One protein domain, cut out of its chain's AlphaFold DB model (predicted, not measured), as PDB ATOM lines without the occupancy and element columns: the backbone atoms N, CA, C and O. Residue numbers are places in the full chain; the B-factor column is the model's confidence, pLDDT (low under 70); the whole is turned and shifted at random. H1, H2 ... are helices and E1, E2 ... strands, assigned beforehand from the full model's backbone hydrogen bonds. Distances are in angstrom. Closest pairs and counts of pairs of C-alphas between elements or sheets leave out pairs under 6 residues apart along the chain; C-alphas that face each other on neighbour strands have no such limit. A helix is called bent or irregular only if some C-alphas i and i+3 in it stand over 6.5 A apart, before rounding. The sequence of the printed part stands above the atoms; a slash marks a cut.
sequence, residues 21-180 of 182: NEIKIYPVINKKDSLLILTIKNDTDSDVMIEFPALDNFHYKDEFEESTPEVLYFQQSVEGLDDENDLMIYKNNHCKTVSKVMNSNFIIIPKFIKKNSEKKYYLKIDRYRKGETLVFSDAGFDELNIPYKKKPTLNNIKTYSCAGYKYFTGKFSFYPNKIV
ATOM      1  N   ASN A  21      86.498  45.038  45.172       53.06
ATOM      2  CA  ASN A  21      85.806  43.830  44.727       53.06
ATOM      3  C   ASN A  21      86.054  42.665  45.689       53.06
ATOM      4  O   ASN A  21      86.211  41.524  45.256       53.06
ATOM      5  N   GLU A  22      86.142  42.959  46.983       72.06
ATOM      6  CA  GLU A  22      86.338  41.954  48.018       72.06
ATOM      7  C   GLU A  22      85.023  41.714  48.750       72.06
ATOM      8  O   GLU A  22      84.454  42.604  49.387       72.06
ATOM      9  N   ILE A  23      84.547  40.478  48.662       87.69
ATOM     10  CA  ILE A  23      83.519  39.972  49.560       87.69
ATOM     11  C   ILE A  23      84.234  39.501  50.823       87.69
ATOM     12  O   ILE A  23      85.131  38.658  50.759       87.69
ATOM     13  N   LYS A  24      83.846  40.052  51.974       91.25
ATOM     14  CA  LYS A  24      84.404  39.651  53.270       91.25
ATOM     15  C   LYS A  24      83.494  38.631  53.924       91.25
ATOM     16  O   LYS A  24      82.276  38.790  53.911       91.25
ATOM     17  N   ILE A  25      84.083  37.602  54.510       91.00
ATOM     18  CA  ILE A  25      83.356  36.517  55.158       91.00
ATOM     19  C   ILE A  25      83.844  36.422  56.594       91.00
ATOM     20  O   ILE A  25      85.039  36.277  56.846       91.00
ATOM     21  N   TYR A  26      82.905  36.494  57.531       93.31
ATOM     22  CA  TYR A  26      83.165  36.379  58.958       93.31
ATOM     23  C   TYR A  26      82.585  35.057  59.466       93.31
ATOM     24  O   TYR A  26      81.387  35.004  59.781       93.31
ATOM     25  N   PRO A  27      83.383  33.973  59.476       91.12
ATOM     26  CA  PRO A  27      82.955  32.690  60.006       91.12
ATOM     27  C   PRO A  27      82.934  32.710  61.540       91.12
ATOM     28  O   PRO A  27      83.852  33.213  62.189       91.12
ATOM     29  N   VAL A  28      81.888  32.134  62.128       91.44
ATOM     30  CA  VAL A  28      81.734  31.928  63.576       91.44
ATOM     31  C   VAL A  28      81.098  30.566  63.816       91.44
ATOM     32  O   VAL A  28      80.219  30.161  63.064       91.44
ATOM     33  N   ILE A  29      81.486  29.874  64.886       88.06
ATOM     34  CA  ILE A  29      80.870  28.598  65.261       88.06
ATOM     35  C   ILE A  29      79.916  28.792  66.433       88.06
ATOM     36  O   ILE A  29      80.309  29.241  67.512       88.06
ATOM     37  N   ASN A  30      78.664  28.393  66.233       85.88
ATOM     38  CA  ASN A  30      77.736  28.133  67.320       85.88
ATOM     39  C   ASN A  30      77.882  26.669  67.756       85.88
ATOM     40  O   ASN A  30      77.373  25.751  67.115       85.88
ATOM     41  N   LYS A  31      78.575  26.479  68.882       74.88
ATOM     42  CA  LYS A  31      78.917  25.164  69.441       74.88
ATOM     43  C   LYS A  31      77.690  24.344  69.841       74.88
ATOM     44  O   LYS A  31      77.691  23.133  69.667       74.88
ATOM     45  N   LYS A  32      76.648  24.998  70.368       74.44
ATOM     46  CA  LYS A  32      75.451  24.314  70.881       74.44
ATOM     47  C   LYS A  32      74.710  23.571  69.772       74.44
ATOM     48  O   LYS A  32      74.222  22.470  69.995       74.44
ATOM     49  N   ASP A  33      74.657  24.192  68.601       69.75
ATOM     50  CA  ASP A  33      73.859  23.717  67.474       69.75
ATOM     51  C   ASP A  33      74.733  23.102  66.364       69.75
ATOM     52  O   ASP A  33      74.221  22.736  65.309       69.75
ATOM     53  N   SER A  34      76.051  23.000  66.589       78.44
ATOM     54  CA  SER A  34      77.044  22.561  65.596       78.44
ATOM     55  C   SER A  34      76.912  23.311  64.261       78.44
ATOM     56  O   SER A  34      76.999  22.725  63.183       78.44
ATOM     57  N   LEU A  35      76.683  24.627  64.332       85.88
ATOM     58  CA  LEU A  35      76.486  25.481  63.159       85.88
ATOM     59  C   LEU A  35      77.709  26.361  62.913       85.88
ATOM     60  O   LEU A  35      78.112  27.138  63.781       85.88
ATOM     61  N   LEU A  36      78.232  26.309  61.694       87.12
ATOM     62  CA  LEU A  36      79.072  27.352  61.132       87.12
ATOM     63  C   LEU A  36      78.169  28.461  60.582       87.12
ATOM     64  O   LEU A  36      77.322  28.248  59.718       87.12
ATOM     65  N   ILE A  37      78.348  29.663  61.107       91.38
ATOM     66  CA  ILE A  37      77.646  30.867  60.689       91.38
ATOM     67  C   ILE A  37      78.618  31.683  59.848       91.38
ATOM     68  O   ILE A  37      79.644  32.135  60.351       91.38
ATOM     69  N   LEU A  38      78.280  31.906  58.585       91.12
ATOM     70  CA  LEU A  38      79.032  32.770  57.685       91.12
ATOM     71  C   LEU A  38      78.298  34.095  57.537       91.12
ATOM     72  O   LEU A  38      77.254  34.163  56.890       91.12
ATOM     73  N   THR A  39      78.842  35.165  58.113       94.44
ATOM     74  CA  THR A  39      78.357  36.514  57.796       94.44
ATOM     75  C   THR A  39      79.113  37.009  56.574       94.44
ATOM     76  O   THR A  39      80.310  37.279  56.653       94.44
ATOM     77  N   ILE A  40      78.431  37.091  55.436       93.19
ATOM     78  CA  ILE A  40      79.024  37.536  54.179       93.19
ATOM     79  C   ILE A  40      78.671  39.002  53.967       93.19
ATOM     80  O   ILE A  40      77.496  39.356  53.862       93.19
ATOM     81  N   LYS A  41      79.698  39.843  53.888       94.62
ATOM     82  CA  LYS A  41      79.598  41.282  53.680       94.62
ATOM     83  C   LYS A  41      79.987  41.631  52.249       94.62
ATOM     84  O   LYS A  41      81.113  41.377  51.814       94.62
ATOM     85  N   ASN A  42      79.046  42.232  51.534       93.50
ATOM     86  CA  ASN A  42      79.251  42.773  50.204       93.50
ATOM     87  C   ASN A  42      79.561  44.270  50.297       93.50
ATOM     88  O   ASN A  42      78.650  45.094  50.325       93.50
ATOM     89  N   ASP A  43      80.852  44.600  50.327       88.50
ATOM     90  CA  ASP A  43      81.357  45.981  50.304       88.50
ATOM     91  C   ASP A  43      81.452  46.549  48.867       88.50
ATOM     92  O   ASP A  43      81.983  47.642  48.668       88.50
ATOM     93  N   THR A  44      80.969  45.817  47.852       85.56
ATOM     94  CA  THR A  44      80.978  46.281  46.457       85.56
ATOM     95  C   THR A  44      79.826  47.250  46.178       85.56
ATOM     96  O   THR A  44      78.830  47.315  46.906       85.56
ATOM     97  N   ASP A  45      79.921  47.977  45.065       88.44
ATOM     98  CA  ASP A  45      78.893  48.905  44.578       88.44
ATOM     99  C   ASP A  45      77.727  48.213  43.843       88.44
ATOM    100  O   ASP A  45      76.803  48.879  43.357       88.44
ATOM    101  N   SER A  46      77.750  46.880  43.766       91.00
ATOM    102  CA  SER A  46      76.811  46.084  42.983       91.00
ATOM    103  C   SER A  46      76.177  44.958  43.789       91.00
ATOM    104  O   SER A  46      76.780  44.393  44.698       91.00
ATOM    105  N   ASP A  47      74.927  44.644  43.464       94.56
ATOM    106  CA  ASP A  47      74.279  43.442  43.974       94.56
ATOM    107  C   ASP A  47      74.977  42.237  43.340       94.56
ATOM    108  O   ASP A  47      75.172  42.205  42.121       94.56
ATOM    109  N   VAL A  48      75.378  41.260  44.149       92.38
ATOM    110  CA  VAL A  48      76.183  40.123  43.696       92.38
ATOM    111  C   VAL A  48      75.458  38.798  43.870       92.38
ATOM    112  O   VAL A  48      74.821  38.529  44.888       92.38
ATOM    113  N   MET A  49      75.588  37.956  42.854       91.38
ATOM    114  CA  MET A  49      75.266  36.542  42.899       91.38
ATOM    115  C   MET A  49      76.584  35.799  43.070       91.38
ATOM    116  O   MET A  49      77.446  35.837  42.190       91.38
ATOM    117  N   ILE A  50      76.741  35.142  44.208       87.00
ATOM    118  CA  ILE A  50      77.925  34.363  44.536       87.00
ATOM    119  C   ILE A  50      77.552  32.898  44.399       87.00
ATOM    120  O   ILE A  50      76.727  32.376  45.142       87.00
ATOM    121  N   GLU A  51      78.172  32.225  43.445       77.44
ATOM    122  CA  GLU A  51      78.134  30.777  43.367       77.44
ATOM    123  C   GLU A  51      79.544  30.268  43.593       77.44
ATOM    124  O   GLU A  51      80.461  30.622  42.850       77.44
ATOM    125  N   PHE A  52      79.711  29.434  44.612       63.22
ATOM    126  CA  PHE A  52      80.976  28.761  44.818       63.22
ATOM    127  C   PHE A  52      80.802  27.535  45.703       63.22
ATOM    128  O   PHE A  52      80.090  27.623  46.701       63.22
ATOM    129  N   PRO A  53      81.545  26.453  45.430       52.41
ATOM    130  CA  PRO A  53      81.814  25.458  46.453       52.41
ATOM    131  C   PRO A  53      82.627  26.046  47.623       52.41
ATOM    132  O   PRO A  53      82.579  25.486  48.693       52.41
ATOM    133  N   ALA A  54      83.305  27.200  47.498       46.97
ATOM    134  CA  ALA A  54      84.247  27.740  48.495       46.97
ATOM    135  C   ALA A  54      83.646  28.494  49.674       46.97
ATOM    136  O   ALA A  54      84.347  28.710  50.656       46.97
ATOM    137  N   LEU A  55      82.367  28.863  49.621       55.06
ATOM    138  CA  LEU A  55      81.694  29.245  50.864       55.06
ATOM    139  C   LEU A  55      81.583  28.033  51.799       55.06
ATOM    140  O   LEU A  55      81.665  28.191  53.012       55.06
ATOM    141  N   ASP A  56      81.521  26.837  51.214       56.22
ATOM    142  CA  ASP A  56      81.393  25.570  51.925       56.22
ATOM    143  C   ASP A  56      82.691  24.729  51.831       56.22
ATOM    144  O   ASP A  56      82.783  23.668  52.442       56.22
ATOM    145  N   ASN A  57      83.721  25.194  51.098       56.94
ATOM    146  CA  ASN A  57      85.031  24.547  51.027       56.94
ATOM    147  C   ASN A  57      85.900  25.117  52.130       56.94
ATOM    148  O   ASN A  57      86.525  26.172  52.014       56.94
ATOM    149  N   PHE A  58      86.006  24.334  53.174       63.56
ATOM    150  CA  PHE A  58      87.079  24.420  54.133       63.56
ATOM    151  C   PHE A  58      87.649  23.021  54.291       63.56
ATOM    152  O   PHE A  58      86.984  22.018  54.031       63.56
ATOM    153  N   HIS A  59      88.907  22.965  54.688       65.94
ATOM    154  CA  HIS A  59      89.557  21.718  55.054       65.94
ATOM    155  C   HIS A  59      89.869  21.758  56.541       65.94
ATOM    156  O   HIS A  59      90.078  22.836  57.113       65.94
ATOM    157  N   TYR A  60      89.887  20.582  57.155       65.38
ATOM    158  CA  TYR A  60      90.389  20.445  58.508       65.38
ATOM    159  C   TYR A  60      91.909  20.309  58.442       65.38
ATOM    160  O   TYR A  60      92.458  19.828  57.450       65.38
ATOM    161  N   LYS A  61      92.576  20.795  59.483       64.62
ATOM    162  CA  LYS A  61      93.956  20.444  59.813       64.62
ATOM    163  C   LYS A  61      94.002  19.996  61.264       64.62
ATOM    164  O   LYS A  61      93.407  20.677  62.111       64.62
ATOM    165  N   ASP A  62      94.709  18.910  61.548       59.59
ATOM    166  CA  ASP A  62      95.082  18.535  62.916       59.59
ATOM    167  C   ASP A  62      96.582  18.797  63.192       59.59
ATOM    168  O   ASP A  62      97.356  19.109  62.285       59.59
ATOM    169  N   GLU A  63      96.992  18.733  64.464       53.62
ATOM    170  CA  GLU A  63      98.388  18.960  64.888       53.62
ATOM    171  C   GLU A  63      99.354  17.829  64.461       53.62
ATOM    172  O   GLU A  63     100.570  17.983  64.574       53.62
ATOM    173  N   PHE A  64      98.843  16.698  63.965       50.81
ATOM    174  CA  PHE A  64      99.609  15.506  63.584       50.81
ATOM    175  C   PHE A  64      99.786  15.365  62.052       50.81
ATOM    176  O   PHE A  64     100.753  14.745  61.594       50.81
ATOM    177  N   GLU A  65      98.923  15.996  61.253       49.84
ATOM    178  CA  GLU A  65      98.892  15.990  59.783       49.84
ATOM    179  C   GLU A  65     100.076  16.729  59.141       49.84
ATOM    180  O   GLU A  65     100.389  16.477  57.974       49.84
ATOM    181  N   GLU A  66     100.800  17.585  59.878       50.38
ATOM    182  CA  GLU A  66     102.041  18.200  59.368       50.38
ATOM    183  C   GLU A  66     103.117  17.152  59.020       50.38
ATOM    184  O   GLU A  66     104.002  17.427  58.208       50.38
ATOM    185  N   SER A  67     103.036  15.943  59.592       46.03
ATOM    186  CA  SER A  67     104.041  14.885  59.416       46.03
ATOM    187  C   SER A  67     103.717  13.871  58.310       46.03
ATOM    188  O   SER A  67     104.633  13.314  57.703       46.03
ATOM    189  N   THR A  68     102.436  13.684  57.986       44.41
ATOM    190  CA  THR A  68     101.958  12.870  56.862       44.41
ATOM    191  C   THR A  68     100.585  13.389  56.443       44.41
ATOM    192  O   THR A  68      99.608  13.088  57.130       44.41
ATOM    193  N   PRO A  69     100.472  14.141  55.336       40.84
ATOM    194  CA  PRO A  69      99.176  14.543  54.828       40.84
ATOM    195  C   PRO A  69      98.509  13.301  54.235       40.84
ATOM    196  O   PRO A  69      98.703  12.975  53.061       40.84
ATOM    197  N   GLU A  70      97.728  12.577  55.036       35.19
ATOM    198  CA  GLU A  70      96.619  11.848  54.441       35.19
ATOM    199  C   GLU A  70      95.761  12.920  53.780       35.19
ATOM    200  O   GLU A  70      95.177  13.774  54.439       35.19
ATOM    201  N   VAL A  71      95.747  12.931  52.446       35.22
ATOM    202  CA  VAL A  71      94.780  13.713  51.684       35.22
ATOM    203  C   VAL A  71      93.429  13.052  51.933       35.22
ATOM    204  O   VAL A  71      92.911  12.295  51.111       35.22
ATOM    205  N   LEU A  72      92.872  13.299  53.115       35.38
ATOM    206  CA  LEU A  72      91.465  13.134  53.378       35.38
ATOM    207  C   LEU A  72      90.810  14.183  52.492       35.38
ATOM    208  O   LEU A  72      90.697  15.357  52.838       35.38
ATOM    209  N   TYR A  73      90.436  13.768  51.281       35.34
ATOM    210  CA  TYR A  73      89.404  14.462  50.534       35.34
ATOM    211  C   TYR A  73      88.197  14.472  51.458       35.34
ATOM    212  O   TYR A  73      87.485  13.472  51.551       35.34
ATOM    213  N   PHE A  74      88.038  15.557  52.217       37.69
ATOM    214  CA  PHE A  74      86.917  15.724  53.116       37.69
ATOM    215  C   PHE A  74      85.666  15.576  52.263       37.69
ATOM    216  O   PHE A  74      85.332  16.423  51.433       37.69
ATOM    217  N   GLN A  75      85.010  14.431  52.423       42.78
ATOM    218  CA  GLN A  75      83.629  14.249  52.047       42.78
ATOM    219  C   GLN A  75      82.909  15.370  52.793       42.78
ATOM    220  O   GLN A  75      82.929  15.336  54.019       42.78
ATOM    221  N   GLN A  76      82.446  16.397  52.065       51.59
ATOM    222  CA  GLN A  76      81.875  17.639  52.599       51.59
ATOM    223  C   GLN A  76      81.098  17.335  53.881       51.59
ATOM    224  O   GLN A  76      79.991  16.807  53.830       51.59
ATOM    225  N   SER A  77      81.705  17.595  55.039       52.44
ATOM    226  CA  SER A  77      81.108  17.279  56.341       52.44
ATOM    227  C   SER A  77      80.011  18.273  56.692       52.44
ATOM    228  O   SER A  77      79.507  18.275  57.812       52.44
ATOM    229  N   VAL A  78      79.692  19.173  55.761       59.88
ATOM    230  CA  VAL A  78      78.925  20.368  56.015       59.88
ATOM    231  C   VAL A  78      77.829  20.523  54.990       59.88
ATOM    232  O   VAL A  78      78.068  20.528  53.785       59.88
ATOM    233  N   GLU A  79      76.617  20.658  55.508       67.75
ATOM    234  CA  GLU A  79      75.407  20.840  54.727       67.75
ATOM    235  C   GLU A  79      74.962  22.302  54.822       67.75
ATOM    236  O   GLU A  79      74.727  22.836  55.914       67.75
ATOM    237  N   GLY A  80      74.865  22.968  53.671       68.12
ATOM    238  CA  GLY A  80      74.315  24.315  53.573       68.12
ATOM    239  C   GLY A  80      72.821  24.318  53.854       68.12
ATOM    240  O   GLY A  80      72.059  23.630  53.181       68.12
ATOM    241  N   LEU A  81      72.390  25.132  54.816       76.94
ATOM    242  CA  LEU A  81      70.975  25.423  54.995       76.94
ATOM    243  C   LEU A  81      70.573  26.470  53.955       76.94
ATOM    244  O   LEU A  81      71.079  27.599  53.953       76.94
ATOM    245  N   ASP A  82      69.690  26.075  53.042       80.56
ATOM    246  CA  ASP A  82      69.212  26.959  51.987       80.56
ATOM    247  C   ASP A  82      68.405  28.123  52.570       80.56
ATOM    248  O   ASP A  82      67.433  27.941  53.302       80.56
ATOM    249  N   ASP A  83      68.797  29.343  52.205       87.44
ATOM    250  CA  ASP A  83      68.034  30.549  52.502       87.44
ATOM    251  C   ASP A  83      66.829  30.628  51.552       87.44
ATOM    252  O   ASP A  83      66.982  30.585  50.328       87.44
ATOM    253  N   GLU A  84      65.621  30.742  52.107       89.88
ATOM    254  CA  GLU A  84      64.379  30.702  51.322       89.88
ATOM    255  C   GLU A  84      64.314  31.801  50.253       89.88
ATOM    256  O   GLU A  84      63.803  31.573  49.153       89.88
ATOM    257  N   ASN A  85      64.856  32.987  50.547       91.50
ATOM    258  CA  ASN A  85      64.865  34.092  49.599       91.50
ATOM    259  C   ASN A  85      65.824  33.812  48.433       91.50
ATOM    260  O   ASN A  85      65.456  34.024  47.277       91.50
ATOM    261  N   ASP A  86      67.009  33.264  48.703       91.25
ATOM    262  CA  ASP A  86      67.932  32.842  47.642       91.25
ATOM    263  C   ASP A  86      67.336  31.728  46.781       91.25
ATOM    264  O   ASP A  86      67.402  31.787  45.549       91.25
ATOM    265  N   LEU A  87      66.686  30.748  47.415       90.19
ATOM    266  CA  LEU A  87      66.000  29.662  46.723       90.19
ATOM    267  C   LEU A  87      64.891  30.194  45.807       90.19
ATOM    268  O   LEU A  87      64.759  29.745  44.662       90.19
ATOM    269  N   MET A  88      64.107  31.157  46.292       92.56
ATOM    270  CA  MET A  88      63.042  31.802  45.529       92.56
ATOM    271  C   MET A  88      63.604  32.589  44.338       92.56
ATOM    272  O   MET A  88      63.133  32.402  43.213       92.56
ATOM    273  N   ILE A  89      64.629  33.424  44.546       92.12
ATOM    274  CA  ILE A  89      65.282  34.181  43.464       92.12
ATOM    275  C   ILE A  89      65.828  33.212  42.411       92.12
ATOM    276  O   ILE A  89      65.570  33.386  41.216       92.12
ATOM    277  N   TYR A  90      66.531  32.167  42.848       89.44
ATOM    278  CA  TYR A  90      67.139  31.177  41.969       89.44
ATOM    279  C   TYR A  90      66.112  30.433  41.106       89.44
ATOM    280  O   TYR A  90      66.290  30.332  39.884       89.44
ATOM    281  N   LYS A  91      65.027  29.937  41.720       88.19
ATOM    282  CA  LYS A  91      63.964  29.191  41.026       88.19
ATOM    283  C   LYS A  91      63.186  30.074  40.054       88.19
ATOM    284  O   LYS A  91      62.994  29.670  38.911       88.19
ATOM    285  N   ASN A  92      62.802  31.279  40.476       93.25
ATOM    286  CA  ASN A  92      61.945  32.161  39.678       93.25
ATOM    287  C   ASN A  92      62.658  32.764  38.462       93.25
ATOM    288  O   ASN A  92      62.008  33.099  37.477       93.25
ATOM    289  N   ASN A  93      63.987  32.906  38.514       91.62
ATOM    290  CA  ASN A  93      64.757  33.578  37.462       91.62
ATOM    291  C   ASN A  93      65.591  32.621  36.599       91.62
ATOM    292  O   ASN A  93      66.328  33.075  35.724       91.62
ATOM    293  N   HIS A  94      65.513  31.308  36.844       85.75
ATOM    294  CA  HIS A  94      66.271  30.282  36.118       85.75
ATOM    295  C   HIS A  94      67.771  30.607  35.976       85.75
ATOM    296  O   HIS A  94      68.362  30.390  34.914       85.75
ATOM    297  N   CYS A  95      68.403  31.120  37.040       86.88
ATOM    298  CA  CYS A  95      69.772  31.630  36.965       86.88
ATOM    299  C   CYS A  95      70.751  30.602  36.373       86.88
ATOM    300  O   CYS A  95      70.728  29.414  36.728       86.88
ATOM    301  N   LYS A  96      71.622  31.074  35.472       83.62
ATOM    302  CA  LYS A  96      72.752  30.299  34.949       83.62
ATOM    303  C   LYS A  96      73.857  30.241  35.992       83.62
ATOM    304  O   LYS A  96      74.228  31.267  36.553       83.62
ATOM    305  N   THR A  97      74.367  29.039  36.208       80.06
ATOM    306  CA  THR A  97      75.341  28.722  37.247       80.06
ATOM    307  C   THR A  97      76.484  27.889  36.663       80.06
ATOM    308  O   THR A  97      76.303  27.173  35.670       80.06
ATOM    309  N   VAL A  98      77.675  27.982  37.246       78.31
ATOM    310  CA  VAL A  98      78.851  27.168  36.917       78.31
ATOM    311  C   VAL A  98      78.545  25.692  37.125       78.31
ATOM    312  O   VAL A  98      78.828  24.899  36.233       78.31
ATOM    313  N   SER A  99      77.889  25.323  38.225       75.56
ATOM    314  CA  SER A  99      77.388  23.967  38.506       75.56
ATOM    315  C   SER A  99      76.565  23.395  37.344       75.56
ATOM    316  O   SER A  99      76.859  22.292  36.868       75.56
ATOM    317  N   LYS A 100      75.612  24.173  36.806       77.88
ATOM    318  CA  LYS A 100      74.819  23.796  35.621       77.88
ATOM    319  C   LYS A 100      75.681  23.655  34.375       77.88
ATOM    320  O   LYS A 100      75.548  22.672  33.656       77.88
ATOM    321  N   VAL A 101      76.584  24.603  34.110       79.44
ATOM    322  CA  VAL A 101      77.483  24.525  32.943       79.44
ATOM    323  C   VAL A 101      78.413  23.320  33.041       79.44
ATOM    324  O   VAL A 101      78.700  22.668  32.035       79.44
ATOM    325  N   MET A 102      78.864  22.982  34.245       75.75
ATOM    326  CA  MET A 102      79.744  21.852  34.510       75.75
ATOM    327  C   MET A 102      79.015  20.502  34.480       75.75
ATOM    328  O   MET A 102      79.699  19.490  34.361       75.75
ATOM    329  N   ASN A 103      77.678  20.477  34.382       70.19
ATOM    330  CA  ASN A 103      76.842  19.274  34.509       70.19
ATOM    331  C   ASN A 103      77.109  18.538  35.831       70.19
ATOM    332  O   ASN A 103      77.185  17.311  35.857       70.19
ATOM    333  N   SER A 104      77.319  19.291  36.912       69.75
ATOM    334  CA  SER A 104      77.435  18.701  38.241       69.75
ATOM    335  C   SER A 104      76.080  18.132  38.666       69.75
ATOM    336  O   SER A 104      75.052  18.779  38.466       69.75
ATOM    337  N   ASN A 105      76.083  16.950  39.283       67.06
ATOM    338  CA  ASN A 105      74.885  16.389  39.916       67.06
ATOM    339  C   ASN A 105      74.533  17.115  41.227       67.06
ATOM    340  O   ASN A 105      73.439  16.932  41.753       67.06
ATOM    341  N   PHE A 106      75.444  17.941  41.751       66.81
ATOM    342  CA  PHE A 106      75.212  18.758  42.937       66.81
ATOM    343  C   PHE A 106      74.496  20.055  42.559       66.81
ATOM    344  O   PHE A 106      74.985  20.838  41.738       66.81
ATOM    345  N   ILE A 107      73.341  20.292  43.182       69.06
ATOM    346  CA  ILE A 107      72.619  21.559  43.069       69.06
ATOM    347  C   ILE A 107      73.263  22.541  44.045       69.06
ATOM    348  O   ILE A 107      73.106  22.402  45.250       69.06
ATOM    349  N   ILE A 108      73.974  23.537  43.520       75.25
ATOM    350  CA  ILE A 108      74.486  24.656  44.316       75.25
ATOM    351  C   ILE A 108      73.486  25.802  44.188       75.25
ATOM    352  O   ILE A 108      73.246  26.286  43.078       75.25
ATOM    353  N   ILE A 109      72.896  26.221  45.309       83.81
ATOM    354  CA  ILE A 109      72.045  27.413  45.365       83.81
ATOM    355  C   ILE A 109      72.950  28.646  45.497       83.81
ATOM    356  O   ILE A 109      73.632  28.786  46.518       83.81
ATOM    357  N   PRO A 110      72.990  29.543  44.489       87.56
ATOM    358  CA  PRO A 110      73.773  30.767  44.579       87.56
ATOM    359  C   PRO A 110      73.279  31.648  45.721       87.56
ATOM    360  O   PRO A 110      72.082  31.720  45.996       87.56
ATOM    361  N   LYS A 111      74.210  32.351  46.355       90.25
ATOM    362  CA  LYS A 111      73.933  33.306  47.423       90.25
ATOM    363  C   LYS A 111      73.738  34.691  46.814       90.25
ATOM    364  O   LYS A 111      74.599  35.154  46.059       90.25
ATOM    365  N   PHE A 112      72.630  35.361  47.125       93.25
ATOM    366  CA  PHE A 112      72.309  36.681  46.571       93.25
ATOM    367  C   PHE A 112      72.479  37.754  47.644       93.25
ATOM    368  O   PHE A 112      71.771  37.775  48.654       93.25
ATOM    369  N   ILE A 113      73.430  38.666  47.436       94.31
ATOM    370  CA  ILE A 113      73.812  39.669  48.438       94.31
ATOM    371  C   ILE A 113      73.758  41.055  47.813       94.31
ATOM    372  O   ILE A 113      74.419  41.328  46.812       94.31
ATOM    373  N   LYS A 114      72.967  41.953  48.399       95.81
ATOM    374  CA  LYS A 114      72.847  43.329  47.903       95.81
ATOM    375  C   LYS A 114      74.142  44.106  48.137       95.81
ATOM    376  O   LYS A 114      74.897  43.782  49.055       95.81
ATOM    377  N   LYS A 115      74.397  45.130  47.330       93.88
ATOM    378  CA  LYS A 115      75.506  46.070  47.541       93.88
ATOM    379  C   LYS A 115      75.449  46.693  48.930       93.88
ATOM    380  O   LYS A 115      74.357  46.972  49.431       93.88
ATOM    381  N   ASN A 116      76.613  46.958  49.515       90.88
ATOM    382  CA  ASN A 116      76.761  47.574  50.838       90.88
ATOM    383  C   ASN A 116      75.888  46.912  51.918       90.88
ATOM    384  O   ASN A 116      75.287  47.594  52.749       90.88
ATOM    385  N   SER A 117      75.767  45.585  51.871       94.88
ATOM    386  CA  SER A 117      74.933  44.824  52.802       94.88
ATOM    387  C   SER A 117      75.652  43.588  53.314       94.88
ATOM    388  O   SER A 117      76.659  43.149  52.754       94.88
ATOM    389  N   GLU A 118      75.115  43.020  54.384       95.44
ATOM    390  CA  GLU A 118      75.554  41.747  54.927       95.44
ATOM    391  C   GLU A 118      74.392  40.761  54.975       95.44
ATOM    392  O   GLU A 118      73.229  41.142  55.135       95.44
ATOM    393  N   LYS A 119      74.716  39.480  54.836       94.75
ATOM    394  CA  LYS A 119      73.755  38.392  54.984       94.75
ATOM    395  C   LYS A 119      74.415  37.209  55.677       94.75
ATOM    396  O   LYS A 119      75.589  36.922  55.443       94.75
ATOM    397  N   LYS A 120      73.660  36.549  56.554       92.94
ATOM    398  CA  LYS A 120      74.116  35.369  57.290       92.94
ATOM    399  C   LYS A 120      73.686  34.107  56.569       92.94
ATOM    400  O   LYS A 120      72.536  33.994  56.159       92.94
ATOM    401  N   TYR A 121      74.613  33.169  56.482       89.81
ATOM    402  CA  TYR A 121      74.376  31.820  56.003       89.81
ATOM    403  C   TYR A 121      74.765  30.829  57.077       89.81
ATOM    404  O   TYR A 121      75.662  31.085  57.884       89.81
ATOM    405  N   TYR A 122      74.059  29.711  57.084       87.06
ATOM    406  CA  TYR A 122      74.188  28.697  58.107       87.06
ATOM    407  C   TYR A 122      74.570  27.389  57.444       87.06
ATOM    408  O   TYR A 122      73.960  26.959  56.465       87.06
ATOM    409  N   LEU A 123      75.604  26.787  57.997       84.31
ATOM    410  CA  LEU A 123      76.224  25.571  57.530       84.31
ATOM    411  C   LEU A 123      76.239  24.608  58.709       84.31
ATOM    412  O   LEU A 123      76.831  24.905  59.749       84.31
ATOM    413  N   LYS A 124      75.546  23.481  58.587       81.38
ATOM    414  CA  LYS A 124      75.532  22.460  59.631       81.38
ATOM    415  C   LYS A 124      76.814  21.652  59.534       81.38
ATOM    416  O   LYS A 124      77.062  21.078  58.486       81.38
ATOM    417  N   ILE A 125      77.610  21.619  60.599       76.50
ATOM    418  CA  ILE A 125      78.826  20.809  60.657       76.50
ATOM    419  C   ILE A 125      78.464  19.446  61.248       76.50
ATOM    420  O   ILE A 125      78.083  19.352  62.418       76.50
ATOM    421  N   ASP A 126      78.637  18.385  60.470       71.44
ATOM    422  CA  ASP A 126      78.495  17.013  60.936       71.44
ATOM    423  C   ASP A 126      79.859  16.429  61.342       71.44
ATOM    424  O   ASP A 126      80.873  16.616  60.676       71.44
ATOM    425  N   ARG A 127      79.868  15.656  62.438       66.56
ATOM    426  CA  ARG A 127      80.977  14.767  62.844       66.56
ATOM    427  C   ARG A 127      82.368  15.425  62.940       66.56
ATOM    428  O   ARG A 127      83.349  14.810  62.528       66.56
ATOM    429  N   TYR A 128      82.478  16.616  63.529       69.56
ATOM    430  CA  TYR A 128      83.790  17.211  63.805       69.56
ATOM    431  C   TYR A 128      84.413  16.695  65.112       69.56
ATOM    432  O   TYR A 128      83.690  16.347  66.053       69.56
ATOM    433  N   ARG A 129      85.749  16.654  65.187       67.69
ATOM    434  CA  ARG A 129      86.478  16.308  66.418       67.69
ATOM    435  C   ARG A 129      86.981  17.567  67.114       67.69
ATOM    436  O   ARG A 129      87.430  18.527  66.495       67.69
ATOM    437  N   LYS A 130      86.936  17.542  68.444       76.56
ATOM    438  CA  LYS A 130      87.566  18.568  69.277       76.56
ATOM    439  C   LYS A 130      89.075  18.609  69.003       76.56
ATOM    440  O   LYS A 130      89.714  17.562  68.991       76.56
ATOM    441  N   GLY A 131      89.624  19.809  68.847       74.19
ATOM    442  CA  GLY A 131      91.034  20.069  68.546       74.19
ATOM    443  C   GLY A 131      91.331  20.281  67.059       74.19
ATOM    444  O   GLY A 131      92.374  20.837  66.732       74.19
ATOM    445  N   GLU A 132      90.421  19.909  66.155       77.25
ATOM    446  CA  GLU A 132      90.611  20.153  64.722       77.25
ATOM    447  C   GLU A 132      90.484  21.645  64.388       77.25
ATOM    448  O   GLU A 132      89.728  22.383  65.023       77.25
ATOM    449  N   THR A 133      91.199  22.103  63.361       80.62
ATOM    450  CA  THR A 133      91.114  23.485  62.873       80.62
ATOM    451  C   THR A 133      90.455  23.533  61.501       80.62
ATOM    452  O   THR A 133      90.991  22.982  60.545       80.62
ATOM    453  N   LEU A 134      89.342  24.259  61.375       81.31
ATOM    454  CA  LEU A 134      88.779  24.640  60.079       81.31
ATOM    455  C   LEU A 134      89.630  25.739  59.455       81.31
ATOM    456  O   LEU A 134      89.855  26.769  60.092       81.31
ATOM    457  N   VAL A 135      90.069  25.549  58.212       81.12
ATOM    458  CA  VAL A 135      90.818  26.547  57.439       81.12
ATOM    459  C   VAL A 135      89.992  27.000  56.238       81.12
ATOM    460  O   VAL A 135      89.592  26.184  55.407       81.12
ATOM    461  N   PHE A 136      89.780  28.312  56.129       80.94
ATOM    462  CA  PHE A 136      88.992  28.942  55.071       80.94
ATOM    463  C   PHE A 136      89.900  29.532  53.982       80.94
ATOM    464  O   PHE A 136      90.863  30.242  54.292       80.94
ATOM    465  N   SER A 137      89.595  29.257  52.712       76.00
ATOM    466  CA  SER A 137      90.358  29.763  51.563       76.00
ATOM    467  C   SER A 137      89.469  30.074  50.356       76.00
ATOM    468  O   SER A 137      88.347  29.588  50.236       76.00
ATOM    469  N   ASP A 138      89.982  30.893  49.436       72.56
ATOM    470  CA  ASP A 138      89.321  31.266  48.179       72.56
ATOM    471  C   ASP A 138      89.668  30.325  47.003       72.56
ATOM    472  O   ASP A 138      89.240  30.559  45.873       72.56
ATOM    473  N   ALA A 139      90.393  29.228  47.259       62.78
ATOM    474  CA  ALA A 139      91.009  28.364  46.242       62.78
ATOM    475  C   ALA A 139      90.023  27.550  45.372       62.78
ATOM    476  O   ALA A 139      90.407  26.988  44.348       62.78
ATOM    477  N   GLY A 140      88.735  27.499  45.721       54.47
ATOM    478  CA  GLY A 140      87.781  26.563  45.107       54.47
ATOM    479  C   GLY A 140      87.447  26.759  43.613       54.47
ATOM    480  O   GLY A 140      86.708  25.933  43.083       54.47
ATOM    481  N   PHE A 141      87.933  27.806  42.927       49.19
ATOM    482  CA  PHE A 141      87.737  27.980  41.471       49.19
ATOM    483  C   PHE A 141      88.967  27.622  40.644       49.19
ATOM    484  O   PHE A 141      88.822  27.079  39.551       49.19
ATOM    485  N   ASP A 142      90.161  27.935  41.149       46.47
ATOM    486  CA  ASP A 142      91.416  27.687  40.433       46.47
ATOM    487  C   ASP A 142      91.714  26.182  40.341       46.47
ATOM    488  O   ASP A 142      92.386  25.726  39.417       46.47
ATOM    489  N   GLU A 143      91.126  25.394  41.244       48.00
ATOM    490  CA  GLU A 143      91.223  23.933  41.276       48.00
ATOM    491  C   GLU A 143      90.213  23.222  40.353       48.00
ATOM    492  O   GLU A 143      90.314  22.012  40.129       48.00
ATOM    493  N   LEU A 144      89.242  23.940  39.770       55.56
ATOM    494  CA  LEU A 144      88.292  23.327  38.842       55.56
ATOM    495  C   LEU A 144      88.990  23.020  37.512       55.56
ATOM    496  O   LEU A 144      89.275  23.909  36.707       55.56
ATOM    497  N   ASN A 145      89.207  21.733  37.232       55.53
ATOM    498  CA  ASN A 145      89.701  21.269  35.937       55.53
ATOM    499  C   ASN A 145      88.627  21.467  34.847       55.53
ATOM    500  O   ASN A 145      87.835  20.575  34.537       55.53
ATOM    501  N   ILE A 146      88.554  22.682  34.302       63.50
ATOM    502  CA  ILE A 146      87.534  23.097  33.337       63.50
ATOM    503  C   ILE A 146      87.835  22.499  31.951       63.50
ATOM    504  O   ILE A 146      88.835  22.869  31.322       63.50
ATOM    505  N   PRO A 147      86.933  21.671  31.384       69.88
ATOM    506  CA  PRO A 147      87.085  21.176  30.021       69.88
ATOM    507  C   PRO A 147      87.160  22.327  29.012       69.88
ATOM    508  O   PRO A 147      86.335  23.242  29.042       69.88
ATOM    509  N   TYR A 148      88.087  22.249  28.051       70.88
ATOM    510  CA  TYR A 148      88.305  23.298  27.040       70.88
ATOM    511  C   TYR A 148      87.010  23.741  26.333       70.88
ATOM    512  O   TYR A 148      86.765  24.934  26.173       70.88
ATOM    513  N   LYS A 149      86.126  22.786  26.006       76.69
ATOM    514  CA  LYS A 149      84.830  23.038  25.347       76.69
ATOM    515  C   LYS A 149      83.872  23.921  26.164       76.69
ATOM    516  O   LYS A 149      82.995  24.547  25.582       76.69
ATOM    517  N   LYS A 150      84.024  23.979  27.493       74.25
ATOM    518  CA  LYS A 150      83.160  24.758  28.401       74.25
ATOM    519  C   LYS A 150      83.706  26.161  28.696       74.25
ATOM    520  O   LYS A 150      82.959  26.998  29.199       74.25
ATOM    521  N   LYS A 151      84.967  26.452  28.337       74.50
ATOM    522  CA  LYS A 151      85.617  27.755  28.588       74.50
ATOM    523  C   LYS A 151      84.831  28.959  28.039       74.50
ATOM    524  O   LYS A 151      84.672  29.916  28.792       74.50
ATOM    525  N   PRO A 152      84.289  28.945  26.801       75.12
ATOM    526  CA  PRO A 152      83.528  30.088  26.288       75.12
ATOM    527  C   PRO A 152      82.260  30.366  27.103       75.12
ATOM    528  O   PRO A 152      81.992  31.504  27.475       75.12
ATOM    529  N   THR A 153      81.514  29.317  27.457       76.69
ATOM    530  CA  THR A 153      80.295  29.436  28.269       76.69
ATOM    531  C   THR A 153      80.598  29.936  29.682       76.69
ATOM    532  O   THR A 153      79.850  30.754  30.210       76.69
ATOM    533  N   LEU A 154      81.712  29.505  30.278       74.88
ATOM    534  CA  LEU A 154      82.154  29.982  31.594       74.88
ATOM    535  C   LEU A 154      82.642  31.434  31.559       74.88
ATOM    536  O   LEU A 154      82.379  32.189  32.489       74.88
ATOM    537  N   ASN A 155      83.283  31.867  30.472       74.44
ATOM    538  CA  ASN A 155      83.626  33.278  30.291       74.44
ATOM    539  C   ASN A 155      82.370  34.156  30.201       74.44
ATOM    540  O   ASN A 155      82.346  35.231  30.791       74.44
ATOM    541  N   ASN A 156      81.309  33.672  29.548       79.00
ATOM    542  CA  ASN A 156      80.028  34.382  29.479       79.00
ATOM    543  C   ASN A 156      79.320  34.475  30.839       79.00
ATOM    544  O   ASN A 156      78.531  35.390  31.054       79.00
ATOM    545  N   ILE A 157      79.596  33.554  31.766       77.19
ATOM    546  CA  ILE A 157      79.074  33.637  33.134       77.19
ATOM    547  C   ILE A 157      79.687  34.822  33.890       77.19
ATOM    548  O   ILE A 157      78.985  35.460  34.666       77.19
ATOM    549  N   LYS A 158      80.945  35.193  33.621       73.31
ATOM    550  CA  LYS A 158      81.614  36.311  34.318       73.31
ATOM    551  C   LYS A 158      80.931  37.665  34.111       73.31
ATOM    552  O   LYS A 158      81.097  38.569  34.919       73.31
ATOM    553  N   THR A 159      80.186  37.814  33.021       80.00
ATOM    554  CA  THR A 159      79.429  39.030  32.690       80.00
ATOM    555  C   THR A 159      77.920  38.836  32.831       80.00
ATOM    556  O   THR A 159      77.145  39.743  32.529       80.00
ATOM    557  N   TYR A 160      77.486  37.661  33.293       84.88
ATOM    558  CA  TYR A 160      76.083  37.328  33.475       84.88
ATOM    559  C   TYR A 160      75.496  38.051  34.692       84.88
ATOM    560  O   TYR A 160      76.137  38.190  35.735       84.88
ATOM    561  N   SER A 161      74.237  38.469  34.567       88.75
ATOM    562  CA  SER A 161      73.430  38.953  35.682       88.75
ATOM    563  C   SER A 161      72.144  38.138  35.788       88.75
ATOM    564  O   SER A 161      71.523  37.826  34.771       88.75
ATOM    565  N   CYS A 162      71.745  37.799  37.014       91.69
ATOM    566  CA  CYS A 162      70.463  37.171  37.311       91.69
ATOM    567  C   CYS A 162      69.660  38.052  38.260       91.69
ATOM    568  O   CYS A 162      70.164  38.405  39.319       91.69
ATOM    569  N   ALA A 163      68.421  38.399  37.903       93.19
ATOM    570  CA  ALA A 163      67.545  39.224  38.744       93.19
ATOM    571  C   ALA A 163      68.185  40.552  39.220       93.19
ATOM    572  O   ALA A 163      67.906  41.019  40.317       93.19
ATOM    573  N   GLY A 164      69.079  41.144  38.417       92.75
ATOM    574  CA  GLY A 164      69.825  42.359  38.773       92.75
ATOM    575  C   GLY A 164      71.114  42.124  39.571       92.75
ATOM    576  O   GLY A 164      71.911  43.048  39.710       92.75
ATOM    577  N   TYR A 165      71.378  40.894  40.020       94.31
ATOM    578  CA  TYR A 165      72.614  40.514  40.703       94.31
ATOM    579  C   TYR A 165      73.685  40.132  39.681       94.31
ATOM    580  O   TYR A 165      73.431  39.324  38.785       94.31
ATOM    581  N   LYS A 166      74.880  40.712  39.777       91.94
ATOM    582  CA  LYS A 166      76.030  40.383  38.920       91.94
ATOM    583  C   LYS A 166      76.718  39.123  39.424       91.94
ATOM    584  O   LYS A 166      76.913  38.978  40.628       91.94
ATOM    585  N   TYR A 167      77.126  38.235  38.523       87.50
ATOM    586  CA  TYR A 167      77.932  37.081  38.910       87.50
ATOM    587  C   TYR A 167      79.265  37.549  39.516       87.50
ATOM    588  O   TYR A 167      80.026  38.270  38.869       87.50
ATOM    589  N   PHE A 168      79.554  37.149  40.752       85.81
ATOM    590  CA  PHE A 168      80.787  37.536  41.427       85.81
ATOM    591  C   PHE A 168      81.968  36.674  40.970       85.81
ATOM    592  O   PHE A 168      81.935  35.451  41.064       85.81
ATOM    593  N   THR A 169      83.032  37.322  40.496       78.69
ATOM    594  CA  THR A 169      84.279  36.666  40.057       78.69
ATOM    595  C   THR A 169      85.516  37.225  40.763       78.69
ATOM    596  O   THR A 169      86.628  37.081  40.254       78.69
ATOM    597  N   GLY A 170      85.316  37.976  41.848       77.94
ATOM    598  CA  GLY A 170      86.396  38.539  42.651       77.94
ATOM    599  C   GLY A 170      86.958  37.523  43.644       77.94
ATOM    600  O   GLY A 170      86.699  36.324  43.537       77.94
ATOM    601  N   LYS A 171      87.725  38.019  44.614       78.25
ATOM    602  CA  LYS A 171      88.303  37.205  45.689       78.25
ATOM    603  C   LYS A 171      87.486  37.319  46.972       78.25
ATOM    604  O   LYS A 171      86.795  38.319  47.190       78.25
ATOM    605  N   PHE A 172      87.603  36.298  47.813       82.75
ATOM    606  CA  PHE A 172      87.023  36.281  49.150       82.75
ATOM    607  C   PHE A 172      88.106  36.516  50.197       82.75
ATOM    608  O   PHE A 172      89.190  35.943  50.114       82.75
ATOM    609  N   SER A 173      87.778  37.311  51.209       86.81
ATOM    610  CA  SER A 173      88.647  37.554  52.362       86.81
ATOM    611  C   SER A 173      87.964  37.024  53.624       86.81
ATOM    612  O   SER A 173      86.849  37.441  53.940       86.81
ATOM    613  N   PHE A 174      88.611  36.106  54.348       87.25
ATOM    614  CA  PHE A 174      88.043  35.443  55.529       87.25
ATOM    615  C   PHE A 174      88.615  36.002  56.837       87.25
ATOM    616  O   PHE A 174      89.833  36.119  56.988       87.25
ATOM    617  N   TYR A 175      87.738  36.304  57.800       91.25
ATOM    618  CA  TYR A 175      88.096  36.899  59.092       91.25
ATOM    619  C   TYR A 175      87.300  36.271  60.258       91.25
ATOM    620  O   TYR A 175      86.153  36.657  60.479       91.25
ATOM    621  N   PRO A 176      87.886  35.356  61.051       91.81
ATOM    622  CA  PRO A 176      89.213  34.774  60.878       91.81
ATOM    623  C   PRO A 176      89.259  33.819  59.675       91.81
ATOM    624  O   PRO A 176      88.236  33.320  59.220       91.81
ATOM    625  N   ASN A 177      90.458  33.526  59.177       86.31
ATOM    626  CA  ASN A 177      90.660  32.503  58.145       86.31
ATOM    627  C   ASN A 177      90.866  31.094  58.726       86.31
ATOM    628  O   ASN A 177      91.048  30.144  57.966       86.31
ATOM    629  N   LYS A 178      90.843  30.949  60.057       88.44
ATOM    630  CA  LYS A 178      90.918  29.669  60.763       88.44
ATOM    631  C   LYS A 178      90.062  29.686  62.026       88.44
ATOM    632  O   LYS A 178      90.023  30.708  62.710       88.44
ATOM    633  N   ILE A 179      89.421  28.566  62.358       86.56
ATOM    634  CA  ILE A 179      88.699  28.376  63.626       86.56
ATOM    635  C   ILE A 179      89.063  27.015  64.212       86.56
ATOM    636  O   ILE A 179      88.925  26.000  63.537       86.56
ATOM    637  N   VAL A 180      89.490  26.999  65.474       84.56
ATOM    638  CA  VAL A 180      89.708  25.762  66.236       84.56
ATOM    639  C   VAL A 180      88.372  25.268  66.784       84.56
ATOM    640  O   VAL A 180      87.584  26.047  67.329       84.56
TER     641      VAL A 180
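Overview. This is residues 21 to 180 of the 182 residues of an uncharacterized protein of Chryseobacterium sp. FDAARGOS 1104 (UniProt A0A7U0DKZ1). A strongly twisted sheet of five strands curls like part of a barrel, and the small sheet E4 E8 E11 carries the wall on past E10, leaving a gap between E4 and E5. A second small sheet, E6 E3 E9, lies at one end of the wall, with H1 grazing it and H2 and H3 paired beyond, while the loop of residues 62 to 77 reaches away from the helices. The printed part has 160 residues, running E1 E2 E3 E4 E5 H1 H2 E6 E7 E8 H3 E9 E10 E11; its class is mixed, with 79 residues, under half, in named elements. The large sheet has the order E5 E7 E2 E1 E10 and is mixed. The whole is compact, with a radius of gyration of the C-alphas of 16.2 A and spans of 45 by 36 by 26 A.

Arrangement. E1, residues 22 to 30, and E2, residues 35 to 42, form an antiparallel hairpin, with N 26 and O 39 2.8 A apart. E7, residues 117 to 125, is antiparallel to E2, with N 38 and O 121 at 2.8 A. The edge strands are E5, residues 78 to 81, antiparallel to E7 with N 81 and O 122 at 2.9 A, and E10, residues 171 to 174, parallel to E1 with N 25 and O 173 at 2.8 A. The closest C-alphas of E10 and E8, residues 133 to 136, are those of Phe 174 and Phe 136, 6.6 A apart. E8 is the antiparallel neighbour of E4, residues 58 to 61, with N 61 and O 133 at 2.9 A, and of E11, residues 178 to 180, with N 134 and O 179 at 2.8 A. E3, residues 48 to 50, is antiparallel to E6, residues 111 to 113, with N 50 and O 111 at 2.8 A, and parallel to E9, residues 165 to 167, with N 49 and O 166 at 2.8 A. H1, residues 84 to 93, only grazes that sheet, with residues 85 to 90. H2, residues 98 to 102, touches H3, residues 148 to 157, the closest C-alphas being those of Val 98 and Leu 154, 6.9 A apart. H1 and H3 are apart. In H1 and H2 every O i to N i+4 pair is within hydrogen-bond range, in H3 4 of 6; H3 is irregular, with C-alphas 149 and 152 7.2 A apart.

Along the chain. E1 begins with C-alpha 22 at (86.338, 41.954, 48.018) and is 25.3 A long; E7 is 25.6 A and E2 21.8 A. H3 is 15.1 A, from C-alpha 148 at (88.305, 23.298, 27.040), and H1 14.2 A. E11 ends with C-alpha 180 at (89.708, 25.762, 66.236).

Size, cuts and confidence. The two C-alphas farthest apart, those of Ser 67 and Asn 92, are 49.6 A apart. The printed part has no cut. The links E4 to E5, 16 residues, and E8 to H3, 11 residues, are long. The mean pLDDT of the printed part is 76.4; 47 residues are under 70, among them 52 to 80 and 139 to 147.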